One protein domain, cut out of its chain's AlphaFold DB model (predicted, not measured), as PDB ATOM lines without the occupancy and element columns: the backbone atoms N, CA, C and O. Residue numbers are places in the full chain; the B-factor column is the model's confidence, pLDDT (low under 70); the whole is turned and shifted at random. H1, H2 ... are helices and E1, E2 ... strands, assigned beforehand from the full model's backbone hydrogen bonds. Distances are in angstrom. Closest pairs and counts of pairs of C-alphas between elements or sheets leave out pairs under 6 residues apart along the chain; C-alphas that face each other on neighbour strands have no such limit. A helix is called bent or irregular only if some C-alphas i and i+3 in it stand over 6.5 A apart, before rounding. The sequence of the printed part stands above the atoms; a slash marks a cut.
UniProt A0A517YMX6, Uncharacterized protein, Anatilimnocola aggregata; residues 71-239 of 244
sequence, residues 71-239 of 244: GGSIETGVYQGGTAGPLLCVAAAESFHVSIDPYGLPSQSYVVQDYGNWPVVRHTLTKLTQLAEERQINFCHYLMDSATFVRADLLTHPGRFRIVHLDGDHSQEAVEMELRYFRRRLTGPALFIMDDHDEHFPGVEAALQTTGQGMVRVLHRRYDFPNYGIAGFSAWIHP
ATOM      1  N   GLY A  71      10.600  51.891  40.753       77.00
ATOM      2  CA  GLY A  71      10.685  50.449  40.909       77.00
ATOM      3  C   GLY A  71      10.443  49.739  39.582       77.00
ATOM      4  O   GLY A  71       9.941  50.337  38.629       77.00
ATOM      5  N   GLY A  72      10.797  48.461  39.534       75.44
ATOM      6  CA  GLY A  72      10.534  47.591  38.396       75.44
ATOM      7  C   GLY A  72       9.078  47.131  38.325       75.44
ATOM      8  O   GLY A  72       8.223  47.531  39.120       75.44
ATOM      9  N   SER A  73       8.806  46.245  37.380       76.12
ATOM     10  CA  SER A  73       7.495  45.641  37.149       76.12
ATOM     11  C   SER A  73       7.642  44.135  37.026       76.12
ATOM     12  O   SER A  73       8.555  43.676  36.351       76.12
ATOM     13  N   ILE A  74       6.735  43.377  37.615       74.75
ATOM     14  CA  ILE A  74       6.695  41.922  37.477       74.75
ATOM     15  C   ILE A  74       5.356  41.501  36.898       74.75
ATOM     16  O   ILE A  74       4.339  42.116  37.203       74.75
ATOM     17  N   GLU A  75       5.375  40.454  36.088       76.06
ATOM     18  CA  GLU A  75       4.182  39.791  35.595       76.06
ATOM     19  C   GLU A  75       4.262  38.299  35.856       76.06
ATOM     20  O   GLU A  75       5.321  37.695  35.678       76.06
ATOM     21  N   THR A  76       3.135  37.714  36.238       71.56
ATOM     22  CA  THR A  76       2.952  36.273  36.288       71.56
ATOM     23  C   THR A  76       1.864  35.865  35.301       71.56
ATOM     24  O   THR A  76       0.699  35.777  35.654       71.56
ATOM     25  N   GLY A  77       2.265  35.638  34.047       65.06
ATOM     26  CA  GLY A  77       1.395  35.148  32.972       65.06
ATOM     27  C   GLY A  77       1.505  33.630  32.807       65.06
ATOM     28  O   GLY A  77       2.628  33.154  32.593       65.06
ATOM     29  N   VAL A  78       0.418  32.852  32.887       54.06
ATOM     30  CA  VAL A  78       0.440  31.382  32.684       54.06
ATOM     31  C   VAL A  78      -0.731  30.926  31.824       54.06
ATOM     32  O   VAL A  78      -1.873  30.999  32.253       54.06
ATOM     33  N   TYR A  79      -0.448  30.303  30.679       50.16
ATOM     34  CA  TYR A  79      -1.471  29.634  29.877       50.16
ATOM     35  C   TYR A  79      -1.086  28.164  29.639       50.16
ATOM     36  O   TYR A  79      -0.006  27.852  29.141       50.16
ATOM     37  N   GLN A  80      -1.970  27.225  30.011       43.31
ATOM     38  CA  GLN A  80      -1.783  25.765  29.855       43.31
ATOM     39  C   GLN A  80      -0.458  25.198  30.421       43.31
ATOM     40  O   GLN A  80       0.167  24.309  29.840       43.31
ATOM     41  N   GLY A  81      -0.020  25.687  31.585       35.75
ATOM     42  CA  GLY A  81       1.176  25.178  32.277       35.75
ATOM     43  C   GLY A  81       2.513  25.632  31.675       35.75
ATOM     44  O   GLY A  81       3.565  25.275  32.204       35.75
ATOM     45  N   GLY A  82       2.484  26.434  30.608       38.34
ATOM     46  CA  GLY A  82       3.607  27.237  30.139       38.34
ATOM     47  C   GLY A  82       3.412  28.688  30.568       38.34
ATOM     48  O   GLY A  82       2.307  29.223  30.510       38.34
ATOM     49  N   THR A  83       4.467  29.339  31.039       40.34
ATOM     50  CA  THR A  83       4.418  30.780  31.288       40.34
ATOM     51  C   THR A  83       4.393  31.564  29.994       40.34
ATOM     52  O   THR A  83       5.211  31.338  29.101       40.34
ATOM     53  N   ALA A  84       3.498  32.541  29.966       41.66
ATOM     54  CA  ALA A  84       3.455  33.614  28.993       41.66
ATOM     55  C   ALA A  84       4.226  34.873  29.456       41.66
ATOM     56  O   ALA A  84       4.544  35.738  28.644       41.66
ATOM     57  N   GLY A  85       4.567  34.977  30.747       40.84
ATOM     58  CA  GLY A  85       5.104  36.211  31.329       40.84
ATOM     59  C   GLY A  85       6.634  36.249  31.502       40.84
ATOM     60  O   GLY A  85       7.221  35.296  32.027       40.84
ATOM     61  N   PRO A  86       7.311  37.353  31.129       44.12
ATOM     62  CA  PRO A  86       8.692  37.618  31.515       44.12
ATOM     63  C   PRO A  86       8.796  38.150  32.958       44.12
ATOM     64  O   PRO A  86       8.087  39.072  33.362       44.12
ATOM     65  N   LEU A  87       9.772  37.657  33.725       40.38
ATOM     66  CA  LEU A  87      10.247  38.319  34.942       40.38
ATOM     67  C   LEU A  87      11.141  39.501  34.531       40.38
ATOM     68  O   LEU A  87      12.344  39.355  34.306       40.38
ATOM     69  N   LEU A  88      10.572  40.700  34.442       43.97
ATOM     70  CA  LEU A  88      11.362  41.915  34.239       43.97
ATOM     71  C   LEU A  88      11.902  42.453  35.564       43.97
ATOM     72  O   LEU A  88      11.308  43.287  36.245       43.97
ATOM     73  N   CYS A  89      13.096  42.005  35.926       39.56
ATOM     74  CA  CYS A  89      13.819  42.532  37.074       39.56
ATOM     75  C   CYS A  89      14.480  43.862  36.722       39.56
ATOM     76  O   CYS A  89      15.691  43.925  36.516       39.56
ATOM     77  N   VAL A  90      13.709  44.946  36.663       41.03
ATOM     78  CA  VAL A  90      14.318  46.242  36.373       41.03
ATOM     79  C   VAL A  90      14.715  46.984  37.643       41.03
ATOM     80  O   VAL A  90      13.883  47.372  38.459       41.03
ATOM     81  N   ALA A  91      16.027  47.156  37.816       36.06
ATOM     82  CA  ALA A  91      16.626  47.938  38.897       36.06
ATOM     83  C   ALA A  91      16.747  49.440  38.561       36.06
ATOM     84  O   ALA A  91      17.026  50.240  39.452       36.06
ATOM     85  N   ALA A  92      16.566  49.827  37.292       41.09
ATOM     86  CA  ALA A  92      16.654  51.217  36.855       41.09
ATOM     87  C   ALA A  92      15.380  51.993  37.227       41.09
ATOM     88  O   ALA A  92      14.267  51.508  37.047       41.09
ATOM     89  N   ALA A  93      15.542  53.218  37.733       39.03
ATOM     90  CA  ALA A  93      14.459  54.019  38.308       39.03
ATOM     91  C   ALA A  93      13.363  54.465  37.309       39.03
ATOM     92  O   ALA A  93      12.326  54.973  37.729       39.03
ATOM     93  N   GLU A  94      13.554  54.240  36.007       37.22
ATOM     94  CA  GLU A  94      12.672  54.727  34.934       37.22
ATOM     95  C   GLU A  94      12.373  53.662  33.871       37.22
ATOM     96  O   GLU A  94      12.197  53.945  32.691       37.22
ATOM     97  N   SER A  95      12.322  52.401  34.272       37.50
ATOM     98  CA  SER A  95      11.976  51.323  33.355       37.50
ATOM     99  C   SER A  95      10.477  51.079  33.284       37.50
ATOM    100  O   SER A  95       9.809  50.900  34.310       37.50
ATOM    101  N   PHE A  96       9.963  51.042  32.064       37.16
ATOM    102  CA  PHE A  96       8.571  50.748  31.760       37.16
ATOM    103  C   PHE A  96       8.448  49.320  31.236       37.16
ATOM    104  O   PHE A  96       9.300  48.864  30.473       37.16
ATOM    105  N   HIS A  97       7.372  48.641  31.622       46.53
ATOM    106  CA  HIS A  97       6.911  47.436  30.953       46.53
ATOM    107  C   HIS A  97       5.458  47.613  30.553       46.53
ATOM    108  O   HIS A  97       4.622  47.987  31.373       46.53
ATOM    109  N   VAL A  98       5.191  47.309  29.291       33.09
ATOM    110  CA  VAL A  98       3.887  46.877  28.813       33.09
ATOM    111  C   VAL A  98       4.086  45.398  28.507       33.09
ATOM    112  O   VAL A  98       4.628  45.084  27.450       33.09
ATOM    113  N   SER A  99       3.761  44.506  29.444       40.91
ATOM    114  CA  SER A  99       3.468  43.143  29.015       40.91
ATOM    115  C   SER A  99       2.021  43.178  28.589       40.91
ATOM    116  O   SER A  99       1.144  43.610  29.338       40.91
ATOM    117  N   ILE A 100       1.804  42.731  27.377       41.16
ATOM    118  CA  ILE A 100       0.531  42.208  26.947       41.16
ATOM    119  C   ILE A 100       0.903  40.800  26.563       41.16
ATOM    120  O   ILE A 100       1.819  40.654  25.746       41.16
ATOM    121  N   ASP A 101       0.251  39.829  27.198       44.16
ATOM    122  CA  ASP A 101       0.180  38.432  26.797       44.16
ATOM    123  C   ASP A 101       0.749  38.226  25.378       44.16
ATOM    124  O   ASP A 101       0.060  38.483  24.372       44.16
ATOM    125  N   PRO A 102       2.046  37.861  25.256       42.66
ATOM    126  CA  PRO A 102       2.650  37.689  23.944       42.66
ATOM    127  C   PRO A 102       2.059  36.479  23.208       42.66
ATOM    128  O   PRO A 102       2.434  36.229  22.063       42.66
ATOM    129  N   TYR A 103       1.142  35.751  23.853       49.47
ATOM    130  CA  TYR A 103       0.502  34.527  23.410       49.47
ATOM    131  C   TYR A 103      -1.029  34.688  23.431       49.47
ATOM    132  O   TYR A 103      -1.750  33.769  23.800       49.47
ATOM    133  N   GLY A 104      -1.525  35.847  22.977       39.81
ATOM    134  CA  GLY A 104      -2.941  36.243  22.974       39.81
ATOM    135  C   GLY A 104      -3.920  35.385  22.158       39.81
ATOM    136  O   GLY A 104      -5.041  35.826  21.910       39.81
ATOM    137  N   LEU A 105      -3.545  34.176  21.718       41.19
ATOM    138  CA  LEU A 105      -4.459  33.218  21.095       41.19
ATOM    139  C   LEU A 105      -4.352  31.830  21.752       41.19
ATOM    140  O   LEU A 105      -3.249  31.301  21.879       41.19
ATOM    141  N   PRO A 106      -5.479  31.117  21.963       39.34
ATOM    142  CA  PRO A 106      -5.476  29.681  22.271       39.34
ATOM    143  C   PRO A 106      -4.709  28.819  21.250       39.34
ATOM    144  O   PRO A 106      -4.291  27.710  21.562       39.34
ATOM    145  N   SER A 107      -4.532  29.316  20.019       37.19
ATOM    146  CA  SER A 107      -3.734  28.698  18.948       37.19
ATOM    147  C   SER A 107      -2.247  29.069  18.975       37.19
ATOM    148  O   SER A 107      -1.503  28.658  18.090       37.19
ATOM    149  N   GLN A 108      -1.813  29.891  19.925       40.88
ATOM    150  CA  GLN A 108      -0.410  30.220  20.208       40.88
ATOM    151  C   GLN A 108       0.049  29.611  21.539       40.88
ATOM    152  O   GLN A 108       1.241  29.560  21.840       40.88
ATOM    153  N   SER A 109      -0.908  29.086  22.287       42.69
ATOM    154  CA  SER A 109      -0.743  28.440  23.564       42.69
ATOM    155  C   SER A 109      -0.493  26.943  23.438       42.69
ATOM    156  O   SER A 109      -1.375  26.202  23.007       42.69
ATOM    157  N   TYR A 110       0.692  26.474  23.837       44.38
ATOM    158  CA  TYR A 110       1.019  25.049  23.764       44.38
ATOM    159  C   TYR A 110       1.844  24.559  24.957       44.38
ATOM    160  O   TYR A 110       2.615  25.294  25.571       44.38
ATOM    161  N   VAL A 111       1.654  23.275  25.262       45.75
ATOM    162  CA  VAL A 111       2.226  22.538  26.395       45.75
ATOM    163  C   VAL A 111       3.763  22.579  26.369       45.75
ATOM    164  O   VAL A 111       4.383  22.480  25.313       45.75
ATOM    165  N   VAL A 112       4.380  22.628  27.558       46.56
ATOM    166  CA  VAL A 112       5.835  22.666  27.864       46.56
ATOM    167  C   VAL A 112       6.730  21.744  27.004       46.56
ATOM    168  O   VAL A 112       7.929  21.984  26.880       46.56
ATOM    169  N   GLN A 113       6.178  20.697  26.389       46.19
ATOM    170  CA  GLN A 113       6.919  19.684  25.633       46.19
ATOM    171  C   GLN A 113       7.407  20.143  24.239       46.19
ATOM    172  O   GLN A 113       8.295  19.494  23.693       46.19
ATOM    173  N   ASP A 114       6.926  21.274  23.699       49.78
ATOM    174  CA  ASP A 114       7.219  21.709  22.315       49.78
ATOM    175  C   ASP A 114       8.087  22.980  22.176       49.78
ATOM    176  O   ASP A 114       8.349  23.450  21.065       49.78
ATOM    177  N   TYR A 115       8.613  23.521  23.280       46.03
ATOM    178  CA  TYR A 115       9.321  24.816  23.310       46.03
ATOM    179  C   TYR A 115      10.529  24.918  22.351       46.03
ATOM    180  O   TYR A 115      10.801  25.970  21.767       46.03
ATOM    181  N   GLY A 116      11.252  23.812  22.125       46.31
ATOM    182  CA  GLY A 116      12.403  23.764  21.210       46.31
ATOM    183  C   GLY A 116      12.054  23.997  19.730       46.31
ATOM    184  O   GLY A 116      12.931  24.347  18.934       46.31
ATOM    185  N   ASN A 117      10.776  23.867  19.365       48.84
ATOM    186  CA  ASN A 117      10.283  23.903  17.988       48.84
ATOM    187  C   ASN A 117       9.653  25.252  17.597       48.84
ATOM    188  O   ASN A 117       8.935  25.322  16.604       48.84
ATOM    189  N   TRP A 118       9.925  26.340  18.332       59.00
ATOM    190  CA  TRP A 118       9.244  27.633  18.164       59.00
ATOM    191  C   TRP A 118      10.089  28.733  17.489       59.00
ATOM    192  O   TRP A 118      10.812  29.460  18.169       59.00
ATOM    193  N   PRO A 119      10.038  28.928  16.155       58.91
ATOM    194  CA  PRO A 119      10.656  30.085  15.499       58.91
ATOM    195  C   PRO A 119      10.081  31.442  15.936       58.91
ATOM    196  O   PRO A 119      10.851  32.369  16.167       58.91
ATOM    197  N   VAL A 120       8.754  31.563  16.082       57.06
ATOM    198  CA  VAL A 120       8.073  32.847  16.362       57.06
ATOM    199  C   VAL A 120       8.351  33.336  17.784       57.06
ATOM    200  O   VAL A 120       8.733  34.485  17.977       57.06
ATOM    201  N   VAL A 121       8.263  32.454  18.778       54.41
ATOM    202  CA  VAL A 121       8.509  32.820  20.181       54.41
ATOM    203  C   VAL A 121       9.980  33.109  20.421       54.41
ATOM    204  O   VAL A 121      10.310  34.131  21.012       54.41
ATOM    205  N   ARG A 122      10.889  32.295  19.864       60.59
ATOM    206  CA  ARG A 122      12.322  32.627  19.879       60.59
ATOM    207  C   ARG A 122      12.587  33.981  19.228       60.59
ATOM    208  O   ARG A 122      13.441  34.712  19.715       60.59
ATOM    209  N   HIS A 123      11.853  34.342  18.177       66.00
ATOM    210  CA  HIS A 123      11.981  35.646  17.531       66.00
ATOM    211  C   HIS A 123      11.499  36.798  18.428       66.00
ATOM    212  O   HIS A 123      12.234  37.771  18.588       66.00
ATOM    213  N   THR A 124      10.335  36.681  19.073       64.44
ATOM    214  CA  THR A 124       9.843  37.679  20.041       64.44
ATOM    215  C   THR A 124      10.771  37.800  21.248       64.44
ATOM    216  O   THR A 124      11.162  38.906  21.611       64.44
ATOM    217  N   LEU A 125      11.225  36.682  21.817       64.44
ATOM    218  CA  LEU A 125      12.193  36.678  22.917       64.44
ATOM    219  C   LEU A 125      13.539  37.280  22.510       64.44
ATOM    220  O   LEU A 125      14.141  38.007  23.295       64.44
ATOM    221  N   THR A 126      13.996  37.038  21.279       68.06
ATOM    222  CA  THR A 126      15.205  37.681  20.738       68.06
ATOM    223  C   THR A 126      15.014  39.194  20.641       68.06
ATOM    224  O   THR A 126      15.882  39.935  21.088       68.06
ATOM    225  N   LYS A 127      13.866  39.668  20.133       69.06
ATOM    226  CA  LYS A 127      13.541  41.105  20.088       69.06
ATOM    227  C   LYS A 127      13.495  41.732  21.481       69.06
ATOM    228  O   LYS A 127      14.040  42.814  21.670       69.06
ATOM    229  N   LEU A 128      12.863  41.063  22.449       67.19
ATOM    230  CA  LEU A 128      12.793  41.523  23.837       67.19
ATOM    231  C   LEU A 128      14.177  41.549  24.493       67.19
ATOM    232  O   LEU A 128      14.494  42.512  25.181       67.19
ATOM    233  N   THR A 129      15.018  40.546  24.229       66.81
ATOM    234  CA  THR A 129      16.405  40.498  24.720       66.81
ATOM    235  C   THR A 129      17.236  41.629  24.118       66.81
ATOM    236  O   THR A 129      17.899  42.351  24.852       66.81
ATOM    237  N   GLN A 130      17.139  41.856  22.804       69.19
ATOM    238  CA  GLN A 130      17.819  42.968  22.139       69.19
ATOM    239  C   GLN A 130      17.352  44.321  22.693       69.19
ATOM    240  O   GLN A 130      18.171  45.184  22.994       69.19
ATOM    241  N   LEU A 131      16.041  44.509  22.873       68.31
ATOM    242  CA  LEU A 131      15.503  45.725  23.479       68.31
ATOM    243  C   LEU A 131      16.000  45.897  24.919       68.31
ATOM    244  O   LEU A 131      16.313  47.011  25.336       68.31
ATOM    245  N   ALA A 132      16.086  44.805  25.677       66.06
ATOM    246  CA  ALA A 132      16.609  44.822  27.030       66.06
ATOM    247  C   ALA A 132      18.087  45.246  27.048       66.06
ATOM    248  O   ALA A 132      18.457  46.099  27.849       66.06
ATOM    249  N   GLU A 133      18.910  44.760  26.117       67.88
ATOM    250  CA  GLU A 133      20.296  45.211  25.942       67.88
ATOM    251  C   GLU A 133      20.377  46.699  25.551       67.88
ATOM    252  O   GLU A 133      21.085  47.466  26.207       67.88
ATOM    253  N   GLU A 134      19.603  47.134  24.545       71.38
ATOM    254  CA  GLU A 134      19.519  48.534  24.085       71.38
ATOM    255  C   GLU A 134      19.139  49.497  25.218       71.38
ATOM    256  O   GLU A 134      19.606  50.637  25.266       71.38
ATOM    257  N   ARG A 135      18.272  49.045  26.128       67.19
ATOM    258  CA  ARG A 135      17.721  49.843  27.230       67.19
ATOM    259  C   ARG A 135      18.384  49.562  28.582       67.19
ATOM    260  O   ARG A 135      17.967  50.152  29.575       67.19
ATOM    261  N   GLN A 136      19.399  48.696  28.628       66.06
ATOM    262  CA  GLN A 136      20.080  48.258  29.856       66.06
ATOM    263  C   GLN A 136      19.117  47.713  30.929       66.06
ATOM    264  O   GLN A 136      19.229  48.006  32.121       66.06
ATOM    265  N   ILE A 137      18.147  46.916  30.492       61.50
ATOM    266  CA  ILE A 137      17.141  46.257  31.321       61.50
ATOM    267  C   ILE A 137      17.577  44.807  31.564       61.50
ATOM    268  O   ILE A 137      17.975  44.112  30.635       61.50
ATOM    269  N   ASN A 138      17.459  44.315  32.802       55.75
ATOM    270  CA  ASN A 138      17.646  42.888  33.069       55.75
ATOM    271  C   ASN A 138      16.338  42.141  32.788       55.75
ATOM    272  O   ASN A 138      15.342  42.301  33.499       55.75
ATOM    273  N   PHE A 139      16.367  41.314  31.748       57.09
ATOM    274  CA  PHE A 139      15.274  40.435  31.359       57.09
ATOM    275  C   PHE A 139      15.510  39.033  31.930       57.09
ATOM    276  O   PHE A 139      16.559  38.437  31.686       57.09
ATOM    277  N   CYS A 140      14.553  38.486  32.681       53.47
ATOM    278  CA  CYS A 140      14.582  37.095  33.116       53.47
ATOM    279  C   CYS A 140      13.360  36.361  32.558       53.47
ATOM    280  O   CYS A 140      12.219  36.734  32.804       53.47
ATOM    281  N   HIS A 141      13.596  35.297  31.798       54.06
ATOM    282  CA  HIS A 141      12.539  34.391  31.370       54.06
ATOM    283  C   HIS A 141      12.510  33.190  32.308       54.06
ATOM    284  O   HIS A 141      13.549  32.581  32.562       54.06
ATOM    285  N   TYR A 142      11.324  32.802  32.768       52.03
ATOM    286  CA  TYR A 142      11.116  31.525  33.441       52.03
ATOM    287  C   TYR A 142      10.037  30.711  32.722       52.03
ATOM    288  O   TYR A 142       9.181  31.289  32.060       52.03
ATOM    289  N   LEU A 143      10.133  29.382  32.788       52.72
ATOM    290  CA  LEU A 143       9.216  28.417  32.165       52.72
ATOM    291  C   LEU A 143       8.593  27.543  33.255       52.72
ATOM    292  O   LEU A 143       9.031  26.414  33.462       52.72
ATOM    293  N   MET A 144       7.650  28.089  34.023       54.81
ATOM    294  CA  MET A 144       6.941  27.329  35.063       54.81
ATOM    295  C   MET A 144       5.638  28.010  35.463       54.81
ATOM    296  O   MET A 144       5.597  29.230  35.528       54.81
ATOM    297  N   ASP A 145       4.610  27.237  35.804       60.81
ATOM    298  CA  ASP A 145       3.350  27.780  36.319       60.81
ATOM    299  C   ASP A 145       3.541  28.672  37.566       60.81
ATOM    300  O   ASP A 145       4.561  28.608  38.264       60.81
ATOM    301  N   SER A 146       2.544  29.509  37.862       65.69
ATOM    302  CA  SER A 146       2.601  30.507  38.935       65.69
ATOM    303  C   SER A 146       2.811  29.863  40.304       65.69
ATOM    304  O   SER A 146       3.606  30.351  41.109       65.69
ATOM    305  N   ALA A 147       2.185  28.714  40.560       68.88
ATOM    306  CA  ALA A 147       2.368  27.980  41.803       68.88
ATOM    307  C   ALA A 147       3.808  27.456  41.942       68.88
ATOM    308  O   ALA A 147       4.386  27.511  43.028       68.88
ATOM    309  N   THR A 148       4.419  26.986  40.856       66.00
ATOM    310  CA  THR A 148       5.819  26.560  40.804       66.00
ATOM    311  C   THR A 148       6.760  27.744  40.989       66.00
ATOM    312  O   THR A 148       7.692  27.625  41.781       66.00
ATOM    313  N   PHE A 149       6.484  28.900  40.378       69.69
ATOM    314  CA  PHE A 149       7.240  30.135  40.606       69.69
ATOM    315  C   PHE A 149       7.222  30.545  42.086       69.69
ATOM    316  O   PHE A 149       8.274  30.762  42.694       69.69
ATOM    317  N   VAL A 150       6.030  30.570  42.694       72.38
ATOM    318  CA  VAL A 150       5.835  30.881  44.117       72.38
ATOM    319  C   VAL A 150       6.599  29.899  45.009       72.38
ATOM    320  O   VAL A 150       7.243  30.319  45.973       72.38
ATOM    321  N   ARG A 151       6.559  28.597  44.693       71.94
ATOM    322  CA  ARG A 151       7.271  27.546  45.441       71.94
ATOM    323  C   ARG A 151       8.789  27.627  45.290       71.94
ATOM    324  O   ARG A 151       9.498  27.363  46.257       71.94
ATOM    325  N   ALA A 152       9.275  27.950  44.096       67.00
ATOM    326  CA  ALA A 152      10.699  28.044  43.794       67.00
ATOM    327  C   ALA A 152      11.351  29.301  44.392       67.00
ATOM    328  O   ALA A 152      12.572  29.361  44.491       67.00
ATOM    329  N   ASP A 153      10.539  30.280  44.801       72.69
ATOM    330  CA  ASP A 153      10.975  31.543  45.392       72.69
ATOM    331  C   ASP A 153      12.050  32.270  44.571       72.69
ATOM    332  O   ASP A 153      13.136  32.607  45.046       72.69
ATOM    333  N   LEU A 154      11.743  32.508  43.298       63.47
ATOM    334  CA  LEU A 154      12.716  33.048  42.349       63.47
ATOM    335  C   LEU A 154      12.894  34.570  42.438       63.47
ATOM    336  O   LEU A 154      13.816  35.113  41.825       63.47
ATOM    337  N   LEU A 155      12.070  35.272  43.224       67.81
ATOM    338  CA  LEU A 155      12.177  36.716  43.434       67.81
ATOM    339  C   LEU A 155      13.310  37.063  44.417       67.81
ATOM    340  O   LEU A 155      13.089  37.582  45.509       67.81
ATOM    341  N   THR A 156      14.545  36.789  44.005       62.12
ATOM    342  CA  THR A 156      15.782  37.067  44.761       62.12
ATOM    343  C   THR A 156      16.344  38.473  44.506       62.12
ATOM    344  O   THR A 156      17.390  38.845  45.038       62.12
ATOM    345  N   HIS A 157      15.657  39.276  43.687       58.62
ATOM    346  CA  HIS A 157      16.137  40.579  43.242       58.62
ATOM    347  C   HIS A 157      16.078  41.636  44.367       58.62
ATOM    348  O   HIS A 157      15.036  41.794  45.002       58.62
ATOM    349  N   PRO A 158      17.153  42.418  44.598       59.56
ATOM    350  CA  PRO A 158      17.218  43.381  45.706       59.56
ATOM    351  C   PRO A 158      16.452  44.695  45.453       59.56
ATOM    352  O   PRO A 158      16.345  45.527  46.355       59.56
ATOM    353  N   GLY A 159      15.972  44.922  44.227       65.44
ATOM    354  CA  GLY A 159      15.256  46.138  43.824       65.44
ATOM    355  C   GLY A 159      13.788  46.183  44.263       65.44
ATOM    356  O   GLY A 159      13.182  45.165  44.582       65.44
ATOM    357  N   ARG A 160      13.199  47.386  44.250       75.62
ATOM    358  CA  ARG A 160      11.762  47.591  44.494       75.62
ATOM    359  C   ARG A 160      10.962  47.260  43.238       75.62
ATOM    360  O   ARG A 160      11.401  47.592  42.141       75.62
ATOM    361  N   PHE A 161       9.765  46.709  43.408       80.62
ATOM    362  CA  PHE A 161       8.769  46.595  42.342       80.62
ATOM    363  C   PHE A 161       7.636  47.581  42.621       80.62
ATOM    364  O   PHE A 161       7.167  47.667  43.757       80.62
ATOM    365  N   ARG A 162       7.228  48.335  41.598       86.19
ATOM    366  CA  ARG A 162       6.110  49.289  41.649       86.19
ATOM    367  C   ARG A 162       4.871  48.792  40.910       86.19
ATOM    368  O   ARG A 162       3.797  49.328  41.144       86.19
ATOM    369  N   ILE A 163       5.010  47.801  40.027       87.75
ATOM    370  CA  ILE A 163       3.906  47.183  39.282       87.75
ATOM    371  C   ILE A 163       3.993  45.663  39.438       87.75
ATOM    372  O   ILE A 163       5.078  45.092  39.317       87.75
ATOM    373  N   VAL A 164       2.858  45.025  39.697       87.94
ATOM    374  CA  VAL A 164       2.672  43.572  39.724       87.94
ATOM    375  C   VAL A 164       1.461  43.250  38.857       87.94
ATOM    376  O   VAL A 164       0.359  43.656  39.198       87.94
ATOM    377  N   HIS A 165       1.639  42.551  37.747       87.31
ATOM    378  CA  HIS A 165       0.549  42.089  36.892       87.31
ATOM    379  C   HIS A 165       0.320  40.594  37.136       87.31
ATOM    380  O   HIS A 165       1.248  39.803  36.989       87.31
ATOM    381  N   LEU A 166      -0.875  40.221  37.589       87.62
ATOM    382  CA  LEU A 166      -1.262  38.831  37.821       87.62
ATOM    383  C   LEU A 166      -2.175  38.379  36.682       87.62
ATOM    384  O   LEU A 166      -3.303  38.859  36.585       87.62
ATOM    385  N   ASP A 167      -1.667  37.464  35.864       80.25
ATOM    386  CA  ASP A 167      -2.291  36.945  34.640       80.25
ATOM    387  C   ASP A 167      -2.133  35.403  34.572       80.25
ATOM    388  O   ASP A 167      -1.709  34.791  33.591       80.25
ATOM    389  N   GLY A 168      -2.292  34.767  35.737       73.94
ATOM    390  CA  GLY A 168      -2.037  33.342  35.942       73.94
ATOM    391  C   GLY A 168      -3.233  32.451  35.589       73.94
ATOM    392  O   GLY A 168      -3.941  32.649  34.622       73.94
ATOM    393  N   ASP A 169      -3.494  31.440  36.418       75.19
ATOM    394  CA  ASP A 169      -4.603  30.482  36.230       75.19
ATOM    395  C   ASP A 169      -5.996  31.073  36.563       75.19
ATOM    396  O   ASP A 169      -7.015  30.408  36.399       75.19
ATOM    397  N   HIS A 170      -6.050  32.304  37.088       86.12
ATOM    398  CA  HIS A 170      -7.245  33.032  37.567       86.12
ATOM    399  C   HIS A 170      -8.164  32.274  38.554       86.12
ATOM    400  O   HIS A 170      -9.184  32.807  39.006       86.12
ATOM    401  N   SER A 171      -7.809  31.051  38.959       88.69
ATOM    402  CA  SER A 171      -8.457  30.332  40.049       88.69
ATOM    403  C   SER A 171      -8.194  31.035  41.380       88.69
ATOM    404  O   SER A 171      -7.146  31.650  41.590       88.69
ATOM    405  N   GLN A 172      -9.144  30.928  42.314       93.00
ATOM    406  CA  GLN A 172      -9.010  31.566  43.626       93.00
ATOM    407  C   GLN A 172      -7.703  31.152  44.317       93.00
ATOM    408  O   GLN A 172      -6.984  32.002  44.833       93.00
ATOM    409  N   GLU A 173      -7.374  29.858  44.313       90.62
ATOM    410  CA  GLU A 173      -6.169  29.345  44.968       90.62
ATOM    411  C   GLU A 173      -4.888  29.935  44.362       90.62
ATOM    412  O   GLU A 173      -4.024  30.405  45.109       90.62
ATOM    413  N   ALA A 174      -4.780  29.970  43.030       84.69
ATOM    414  CA  ALA A 174      -3.611  30.510  42.344       84.69
ATOM    415  C   ALA A 174      -3.426  32.007  42.633       84.69
ATOM    416  O   ALA A 174      -2.354  32.422  43.082       84.69
ATOM    417  N   VAL A 175      -4.494  32.800  42.484       90.00
ATOM    418  CA  VAL A 175      -4.451  34.247  42.737       90.00
ATOM    419  C   VAL A 175      -4.127  34.527  44.209       90.00
ATOM    420  O   VAL A 175      -3.294  35.380  44.517       90.00
ATOM    421  N   GLU A 176      -4.708  33.778  45.154       93.06
ATOM    422  CA  GLU A 176      -4.364  33.905  46.573       93.06
ATOM    423  C   GLU A 176      -2.887  33.578  46.848       93.06
ATOM    424  O   GLU A 176      -2.239  34.259  47.652       93.06
ATOM    425  N   MET A 177      -2.333  32.541  46.210       89.06
ATOM    426  CA  MET A 177      -0.918  32.191  46.343       89.06
ATOM    427  C   MET A 177      -0.008  33.323  45.858       89.06
ATOM    428  O   MET A 177       0.909  33.715  46.588       89.06
ATOM    429  N   GLU A 178      -0.279  33.880  44.679       88.06
ATOM    430  CA  GLU A 178       0.496  34.975  44.087       88.06
ATOM    431  C   GLU A 178       0.388  36.260  44.908       88.06
ATOM    432  O   GLU A 178       1.408  36.857  45.270       88.06
ATOM    433  N   LEU A 179      -0.828  36.643  45.312       91.81
ATOM    434  CA  LEU A 179      -1.051  37.790  46.190       91.81
ATOM    435  C   LEU A 179      -0.254  37.646  47.485       91.81
ATOM    436  O   LEU A 179       0.503  38.546  47.856       91.81
ATOM    437  N   ARG A 180      -0.354  36.504  48.177       91.81
ATOM    438  CA  ARG A 180       0.416  36.281  49.410       91.81
ATOM    439  C   ARG A 180       1.919  36.300  49.160       91.81
ATOM    440  O   ARG A 180       2.660  36.708  50.058       91.81
ATOM    441  N   TYR A 181       2.382  35.802  48.018       87.94
ATOM    442  CA  TYR A 181       3.799  35.744  47.675       87.94
ATOM    443  C   TYR A 181       4.381  37.143  47.459       87.94
ATOM    444  O   TYR A 181       5.373  37.492  48.109       87.94
ATOM    445  N   PHE A 182       3.746  37.953  46.609       88.00
ATOM    446  CA  PHE A 182       4.226  39.292  46.276       88.00
ATOM    447  C   PHE A 182       4.049  40.266  47.426       88.00
ATOM    448  O   PHE A 182       5.007  40.944  47.797       88.00
ATOM    449  N   ARG A 183       2.881  40.286  48.077       89.50
ATOM    450  CA  ARG A 183       2.643  41.176  49.225       89.50
ATOM    451  C   ARG A 183       3.693  41.002  50.324       89.50
ATOM    452  O   ARG A 183       4.098  41.988  50.926       89.50
ATOM    453  N   ARG A 184       4.182  39.771  50.542       87.75
ATOM    454  CA  ARG A 184       5.243  39.458  51.518       87.75
ATOM    455  C   ARG A 184       6.644  39.938  51.124       87.75
ATOM    456  O   ARG A 184       7.500  40.047  51.998       87.75
ATOM    457  N   ARG A 185       6.890  40.216  49.843       83.12
ATOM    458  CA  ARG A 185       8.212  40.595  49.309       83.12
ATOM    459  C   ARG A 185       8.321  42.068  48.937       83.12
ATOM    460  O   ARG A 185       9.419  42.617  48.938       83.12
ATOM    461  N   LEU A 186       7.201  42.725  48.656       83.94
ATOM    462  CA  LEU A 186       7.182  44.138  48.302       83.94
ATOM    463  C   LEU A 186       7.541  45.025  49.498       83.94
ATOM    464  O   LEU A 186       6.855  45.061  50.519       83.94
ATOM    465  N   THR A 187       8.606  45.805  49.338       82.69
ATOM    466  CA  THR A 187       9.115  46.721  50.370       82.69
ATOM    467  C   THR A 187       8.551  48.142  50.260       82.69
ATOM    468  O   THR A 187       9.086  49.057  50.878       82.69
ATOM    469  N   GLY A 188       7.555  48.363  49.406       86.94
ATOM    470  CA  GLY A 188       6.968  49.672  49.143       86.94
ATOM    471  C   GLY A 188       5.623  49.547  48.431       86.94
ATOM    472  O   GLY A 188       5.202  48.421  48.133       86.94
ATOM    473  N   PRO A 189       4.947  50.681  48.186       91.62
ATOM    474  CA  PRO A 189       3.667  50.665  47.512       91.62
ATOM    475  C   PRO A 189       3.823  50.177  46.072       91.62
ATOM    476  O   PRO A 189       4.809  50.497  45.404       91.62
ATOM    477  N   ALA A 190       2.850  49.401  45.604       92.50
ATOM    478  CA  ALA A 190       2.841  48.855  44.252       92.50
ATOM    479  C   ALA A 190       1.421  48.827  43.685       92.50
ATOM    480  O   ALA A 190       0.466  48.557  44.417       92.50
ATOM    481  N   LEU A 191       1.301  49.059  42.382       94.19
ATOM    482  CA  LEU A 191       0.090  48.798  41.623       94.19
ATOM    483  C   LEU A 191       0.028  47.307  41.287       94.19
ATOM    484  O   LEU A 191       0.868  46.801  40.550       94.19
ATOM    485  N   PHE A 192      -0.977  46.620  41.806       94.31
ATOM    486  CA  PHE A 192      -1.372  45.309  41.326       94.31
ATOM    487  C   PHE A 192      -2.386  45.469  40.201       94.31
ATOM    488  O   PHE A 192      -3.370  46.185  40.370       94.31
ATOM    489  N   ILE A 193      -2.170  44.786  39.089       92.88
ATOM    490  CA  ILE A 193      -3.127  44.640  38.001       92.88
ATOM    491  C   ILE A 193      -3.580  43.184  38.029       92.88
ATOM    492  O   ILE A 193      -2.738  42.293  38.022       92.88
ATOM    493  N   MET A 194      -4.886  42.960  38.137       93.19
ATOM    494  CA  MET A 194      -5.485  41.628  38.076       93.19
ATOM    495  C   MET A 194      -6.126  41.483  36.715       93.19
ATOM    496  O   MET A 194      -7.084  42.226  36.438       93.19
ATOM    497  N   ASP A 195      -5.596  40.572  35.906       87.56
ATOM    498  CA  ASP A 195      -6.201  40.283  34.622       87.56
ATOM    499  C   ASP A 195      -7.434  39.388  34.764       87.56
ATOM    500  O   ASP A 195      -7.614  38.700  35.777       87.56
ATOM    501  N   ASP A 196      -8.321  39.495  33.778       88.19
ATOM    502  CA  ASP A 196      -9.575  38.750  33.669       88.19
ATOM    503  C   ASP A 196     -10.466  38.848  34.919       88.19
ATOM    504  O   ASP A 196     -11.155  37.921  35.344       88.19
ATOM    505  N   HIS A 197     -10.490  40.030  35.541       93.00
ATOM    506  CA  HIS A 197     -11.365  40.291  36.677       93.00
ATOM    507  C   HIS A 197     -12.821  40.539  36.228       93.00
ATOM    508  O   HIS A 197     -13.309  41.676  36.225       93.00
ATOM    509  N   ASP A 198     -13.544  39.466  35.913       91.69
ATOM    510  CA  ASP A 198     -14.960  39.468  35.526       91.69
ATOM    511  C   ASP A 198     -15.711  38.182  35.941       91.69
ATOM    512  O   ASP A 198     -15.216  37.363  36.714       91.69
ATOM    513  N   GLU A 199     -16.967  38.044  35.507       90.25
ATOM    514  CA  GLU A 199     -17.831  36.905  35.832       90.25
ATOM    515  C   GLU A 199     -17.359  35.540  35.306       90.25
ATOM    516  O   GLU A 199     -17.785  34.525  35.861       90.25
ATOM    517  N   HIS A 200     -16.510  35.482  34.277       89.31
ATOM    518  CA  HIS A 200     -15.975  34.219  33.763       89.31
ATOM    519  C   HIS A 200     -14.886  33.650  34.675       89.31
ATOM    520  O   HIS A 200     -14.735  32.430  34.760       89.31
ATOM    521  N   PHE A 201     -14.197  34.517  35.422       90.38
ATOM    522  CA  PHE A 201     -13.120  34.144  36.336       90.38
ATOM    523  C   PHE A 201     -13.400  34.647  37.762       90.38
ATOM    524  O   PHE A 201     -12.668  35.472  38.321       90.38
ATOM    525  N   PRO A 202     -14.440  34.104  38.427       93.44
ATOM    526  CA  PRO A 202     -14.849  34.548  39.761       93.44
ATOM    527  C   PRO A 202     -13.779  34.311  40.840       93.44
ATOM    528  O   PRO A 202     -13.869  34.874  41.933       93.44
ATOM    529  N   GLY A 203     -12.760  33.493  40.547       93.44
ATOM    530  CA  GLY A 203     -11.623  33.251  41.432       93.44
ATOM    531  C   GLY A 203     -10.820  34.514  41.750       93.44
ATOM    532  O   GLY A 203     -10.355  34.654  42.881       93.44
ATOM    533  N   VAL A 204     -10.733  35.463  40.810       94.50
ATOM    534  CA  VAL A 204     -10.023  36.736  41.000       94.50
ATOM    535  C   VAL A 204     -10.696  37.587  42.083       94.50
ATOM    536  O   VAL A 204     -10.042  37.999  43.045       94.50
ATOM    537  N   GLU A 205     -12.014  37.797  41.982       95.88
ATOM    538  CA  GLU A 205     -12.789  38.545  42.985       95.88
ATOM    539  C   GLU A 205     -12.760  37.832  44.346       95.88
ATOM    540  O   GLU A 205     -12.519  38.464  45.377       95.88
ATOM    541  N   ALA A 206     -12.935  36.505  44.366       96.19
ATOM    542  CA  ALA A 206     -12.894  35.724  45.603       96.19
ATOM    543  C   ALA A 206     -11.542  35.856  46.331       96.19
ATOM    544  O   ALA A 206     -11.503  36.067  47.546       96.19
ATOM    545  N   ALA A 207     -10.427  35.804  45.594       95.88
ATOM    546  CA  ALA A 207      -9.089  35.977  46.151       95.88
ATOM    547  C   ALA A 207      -8.838  37.406  46.664       95.88
ATOM    548  O   ALA A 207      -8.184  37.591  47.694       95.88
ATOM    549  N   LEU A 208      -9.373  38.431  45.991       95.56
ATOM    550  CA  LEU A 208      -9.295  39.823  46.447       95.56
ATOM    551  C   LEU A 208     -10.068  40.047  47.756       95.56
ATOM    552  O   LEU A 208      -9.572  40.740  48.647       95.56
ATOM    553  N   GLN A 209     -11.231  39.417  47.928       94.69
ATOM    554  CA  GLN A 209     -12.024  39.522  49.159       94.69
ATOM    555  C   GLN A 209     -11.322  38.901  50.379       94.69
ATOM    556  O   GLN A 209     -11.446  39.411  51.498       94.69
ATOM    557  N   THR A 210     -10.555  37.824  50.187       94.38
ATOM    558  CA  THR A 210      -9.836  37.139  51.276       94.38
ATOM    559  C   THR A 210      -8.434  37.707  51.486       94.38
ATOM    560  O   THR A 210      -8.051  38.088  52.592       94.38
ATOM    561  N   THR A 211      -7.655  37.779  50.413       94.19
ATOM    562  CA  THR A 211      -6.209  38.006  50.412       94.19
ATOM    563  C   THR A 211      -5.853  39.387  49.866       94.19
ATOM    564  O   THR A 211      -4.722  39.831  50.036       94.19
ATOM    565  N   GLY A 212      -6.801  40.125  49.288       91.75
ATOM    566  CA  GLY A 212      -6.646  41.535  48.914       91.75
ATOM    567  C   GLY A 212      -6.872  42.523  50.067       91.75
ATOM    568  O   GLY A 212      -6.791  43.730  49.861       91.75
ATOM    569  N   GLN A 213      -7.123  42.054  51.297       89.38
ATOM    570  CA  GLN A 213      -7.372  42.927  52.453       89.38
ATOM    571  C   GLN A 213      -6.269  43.983  52.645       89.38
ATOM    572  O   GLN A 213      -5.076  43.653  52.716       89.38
ATOM    573  N   GLY A 214      -6.684  45.247  52.763       90.00
ATOM    574  CA  GLY A 214      -5.805  46.413  52.896       90.00
ATOM    575  C   GLY A 214      -5.287  46.984  51.570       90.00
ATOM    576  O   GLY A 214      -4.608  48.008  51.587       90.00
ATOM    577  N   MET A 215      -5.592  46.354  50.433       95.00
ATOM    578  CA  MET A 215      -5.372  46.949  49.115       95.00
ATOM    579  C   MET A 215      -6.526  47.894  48.771       95.00
ATOM    580  O   MET A 215      -7.668  47.661  49.168       95.00
ATOM    581  N   VAL A 216      -6.237  48.955  48.020       96.88
ATOM    582  CA  VAL A 216      -7.245  49.946  47.619       96.88
ATOM    583  C   VAL A 216      -7.433  49.917  46.115       96.88
ATOM    584  O   VAL A 216      -6.480  50.087  45.362       96.88
ATOM    585  N   ARG A 217      -8.671  49.710  45.667       97.19
ATOM    586  CA  ARG A 217      -9.001  49.680  44.243       97.19
ATOM    587  C   ARG A 217      -8.779  51.054  43.608       97.19
ATOM    588  O   ARG A 217      -9.345  52.040  44.067       97.19
ATOM    589  N   VAL A 218      -8.008  51.083  42.527       97.00
ATOM    590  CA  VAL A 218      -7.829  52.242  41.640       97.00
ATOM    591  C   VAL A 218      -8.954  52.270  40.617       97.00
ATOM    592  O   VAL A 218      -9.673  53.257  40.500       97.00
ATOM    593  N   LEU A 219      -9.137  51.160  39.898       95.31
ATOM    594  CA  LEU A 219     -10.214  51.007  38.927       95.31
ATOM    595  C   LEU A 219     -10.594  49.545  38.714       95.31
ATOM    596  O   LEU A 219      -9.838  48.626  39.029       95.31
ATOM    597  N   HIS A 220     -11.788  49.354  38.166       95.62
ATOM    598  CA  HIS A 220     -12.278  48.086  37.637       95.62
ATOM    599  C   HIS A 220     -13.049  48.392  36.361       95.62
ATOM    600  O   HIS A 220     -13.948  49.241  36.363       95.62
ATOM    601  N   ARG A 221     -12.642  47.763  35.263       92.94
ATOM    602  CA  ARG A 221     -13.230  47.958  33.941       92.94
ATOM    603  C   ARG A 221     -13.612  46.612  33.352       92.94
ATOM    604  O   ARG A 221     -13.000  45.595  33.659       92.94
ATOM    605  N   ARG A 222     -14.641  46.644  32.512       90.94
ATOM    606  CA  ARG A 222     -15.105  45.524  31.700       90.94
ATOM    607  C   ARG A 222     -15.195  46.005  30.267       90.94
ATOM    608  O   ARG A 222     -15.687  47.109  30.028       90.94
ATOM    609  N   TYR A 223     -14.735  45.175  29.352       86.06
ATOM    610  CA  TYR A 223     -14.759  45.438  27.926       86.06
ATOM    611  C   TYR A 223     -15.533  44.315  27.262       86.06
ATOM    612  O   TYR A 223     -15.295  43.146  27.552       86.06
ATOM    613  N   ASP A 224     -16.472  44.685  26.402       83.75
ATOM    614  CA  ASP A 224     -17.194  43.738  25.564       83.75
ATOM    615  C   ASP A 224     -16.450  43.615  24.232       83.75
ATOM    616  O   ASP A 224     -16.360  44.578  23.462       83.75
ATOM    617  N   PHE A 225     -15.858  42.446  23.997       75.50
ATOM    618  CA  PHE A 225     -15.164  42.125  22.764       75.50
ATOM    619  C   PHE A 225     -16.089  41.348  21.835       75.50
ATOM    620  O   PHE A 225     -16.447  40.210  22.153       75.50
ATOM    621  N   PRO A 226     -16.374  41.865  20.623       69.12
ATOM    622  CA  PRO A 226     -17.297  41.223  19.688       69.12
ATOM    623  C   PRO A 226     -17.003  39.743  19.396       69.12
ATOM    624  O   PRO A 226     -17.924  38.986  19.111       69.12
ATOM    625  N   ASN A 227     -15.730  39.332  19.473       67.19
ATOM    626  CA  ASN A 227     -15.285  37.973  19.153       67.19
ATOM    627  C   ASN A 227     -14.768  37.173  20.363       67.19
ATOM    628  O   ASN A 227     -14.531  35.977  20.220       67.19
ATOM    629  N   TYR A 228     -14.574  37.814  21.520       63.66
ATOM    630  CA  TYR A 228     -13.924  37.202  22.691       63.66
ATOM    631  C   TYR A 228     -14.792  37.251  23.956       63.66
ATOM    632  O   TYR A 228     -14.432  36.654  24.963       63.66
ATOM    633  N   GLY A 229     -15.961  37.898  23.896       76.75
ATOM    634  CA  GLY A 229     -16.846  38.063  25.043       76.75
ATOM    635  C   GLY A 229     -16.376  39.175  25.975       76.75
ATOM    636  O   GLY A 229     -15.669  40.096  25.569       76.75
ATOM    637  N   ILE A 230     -16.804  39.115  27.231       83.25
ATOM    638  CA  ILE A 230     -16.424  40.113  28.231       83.25
ATOM    639  C   ILE A 230     -15.042  39.755  28.769       83.25
ATOM    640  O   ILE A 230     -14.869  38.640  29.245       83.25
ATOM    641  N   ALA A 231     -14.113  40.713  28.750       82.06
ATOM    642  CA  ALA A 231     -12.900  40.636  29.560       82.06
ATOM    643  C   ALA A 231     -12.838  41.829  30.517       82.06
ATOM    644  O   ALA A 231     -13.003  42.993  30.123       82.06
ATOM    645  N   GLY A 232     -12.631  41.540  31.792       87.44
ATOM    646  CA  GLY A 232     -12.436  42.524  32.840       87.44
ATOM    647  C   GLY A 232     -10.976  42.658  33.229       87.44
ATOM    648  O   GLY A 232     -10.187  41.741  33.084       87.44
ATOM    649  N   PHE A 233     -10.610  43.803  33.788       91.44
ATOM    650  CA  PHE A 233      -9.407  43.877  34.607       91.44
ATOM    651  C   PHE A 233      -9.612  44.890  35.722       91.44
ATOM    652  O   PHE A 233     -10.442  45.806  35.642       91.44
ATOM    653  N   SER A 234      -8.835  44.737  36.784       95.44
ATOM    654  CA  SER A 234      -8.849  45.686  37.891       95.44
ATOM    655  C   SER A 234      -7.447  46.054  38.324       95.44
ATOM    656  O   SER A 234      -6.521  45.261  38.193       95.44
ATOM    657  N   ALA A 235      -7.301  47.255  38.871       96.38
ATOM    658  CA  ALA A 235      -6.034  47.746  39.378       96.38
ATOM    659  C   ALA A 235      -6.182  48.180  40.841       96.38
ATOM    660  O   ALA A 235      -7.183  48.795  41.214       96.38
ATOM    661  N   TRP A 236      -5.195  47.849  41.673       97.44
ATOM    662  CA  TRP A 236      -5.247  47.986  43.127       97.44
ATOM    663  C   TRP A 236      -3.908  48.461  43.684       97.44
ATOM    664  O   TRP A 236      -2.862  47.931  43.331       97.44
ATOM    665  N   ILE A 237      -3.920  49.412  44.611       96.69
ATOM    666  CA  ILE A 237      -2.727  49.813  45.355       96.69
ATOM    667  C   ILE A 237      -2.520  48.879  46.538       96.69
ATOM    668  O   ILE A 237      -3.366  48.770  47.425       96.69
ATOM    669  N   HIS A 238      -1.348  48.260  46.579       94.19
ATOM    670  CA  HIS A 238      -0.789  47.654  47.774       94.19
ATOM    671  C   HIS A 238       0.035  48.697  48.549       94.19
ATOM    672  O   HIS A 238       0.878  49.340  47.927       94.19
ATOM    673  N   PRO A 239      -0.135  48.848  49.879       87.00
ATOM    674  CA  PRO A 239       0.634  49.797  50.705       87.00
ATOM    675  C   PRO A 239       2.153  49.564  50.731       87.00
ATOM    676  O   PRO A 239       2.920  50.486  50.997       87.00
TER     677      PRO A 239
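AT A GLANCE: This is residues 71 to 239 of the 244 residues of an uncharacterized protein of Anatilimnocola aggregata (UniProt A0A517YMX6). A twisted sheet of five strands forms a slab, with H3 and H4 packed on one face and H5 beside H4. Next to its E1 edge comes a small strand pair, E2 and E3, with H2 beside E3, and at the other edge is the long hairpin of E6 and E7. The 169 printed residues hold five named helices and seven named strands, in the order E1 E2 H1 H2 E3 H3 E4 H4 E5 H5 E6 E7, of mixed class. The large sheet, E1 E4 E5 E7 E6, is mixed; E2 and E3 are antiparallel. The whole is compact, with a radius of gyration of the C-alphas of 15.7 A and spans of 41 by 39 by 29 A.

IN THESE COORDINATES: E1 is residues 72 to 79, 23.2 A long, from C-alpha 72 at (10.534, 47.591, 38.396). E2 is 86 to 88, H1 112 to 117, H2 119 to 134 and 22.2 A long, E3 139 to 141, and H3 146 to 152. H1 is irregular, with C-alphas 113 and 116 8.1 A apart. E4 is 161 to 167, H4 172 to 183 and 16.1 A long, E5 190 to 195, and H5 202 to 211. E6 is 216 to 225, 27.2 A, and E7 229 to 238, 29.4 A, ending at C-alpha 238 at (-0.789, 47.654, 47.774).

HOW THE PARTS SIT: E1 and E4 are parallel, with N 76 and O 165 2.9 A apart. E4 and E5 are parallel, N 164 to O 191 2.8 A. E5 and E7 are antiparallel, N 192 to O 236 2.8 A. E7 and E6, a hairpin, have N 231 and O 223 3.0 A apart. H4 is on the sheet over E4 and E5, at a height of 9.4 A, along the strands. H3, on the same face, touches H4 at a steep tilt of 48 degrees, Val 150 and Tyr 181 being their closest C-alphas at 6.4 A. H5 only grazes the sheet with residues 204 to 208, and touches H4, with the C-alphas of Gln 172 and Gly 203 closest at 3.8 A. E4, H4, E5 form a strand-helix-strand unit, parallel neighbour strands with a helix between, and its crossover is right-handed. The closest C-alphas of E1 and E2 are Ile 74 and Leu 87, 5.7 A. E2 and E3 have N 87 and O 140 2.8 A apart. Ala 132 of H2 and Phe 139 of E3 have their C-alphas 6.3 A apart. H1 and H2 meet only through their link. In H2, H3, H4 and H5 every O i to N i+4 pair is within hydrogen-bond range; H1 has 0 of 2, and 1 of 3 O i to N i+3 pairs.

THE WHOLE: The two C-alphas farthest apart, those of Asn 117 and Gly 214, are 44.5 A apart. The printed part has no cut. The link from E2 to H1, residues 89 to 111, is long. The mean pLDDT of the printed part is 70.9, and 82 residues are under 70, among them 77 to 133.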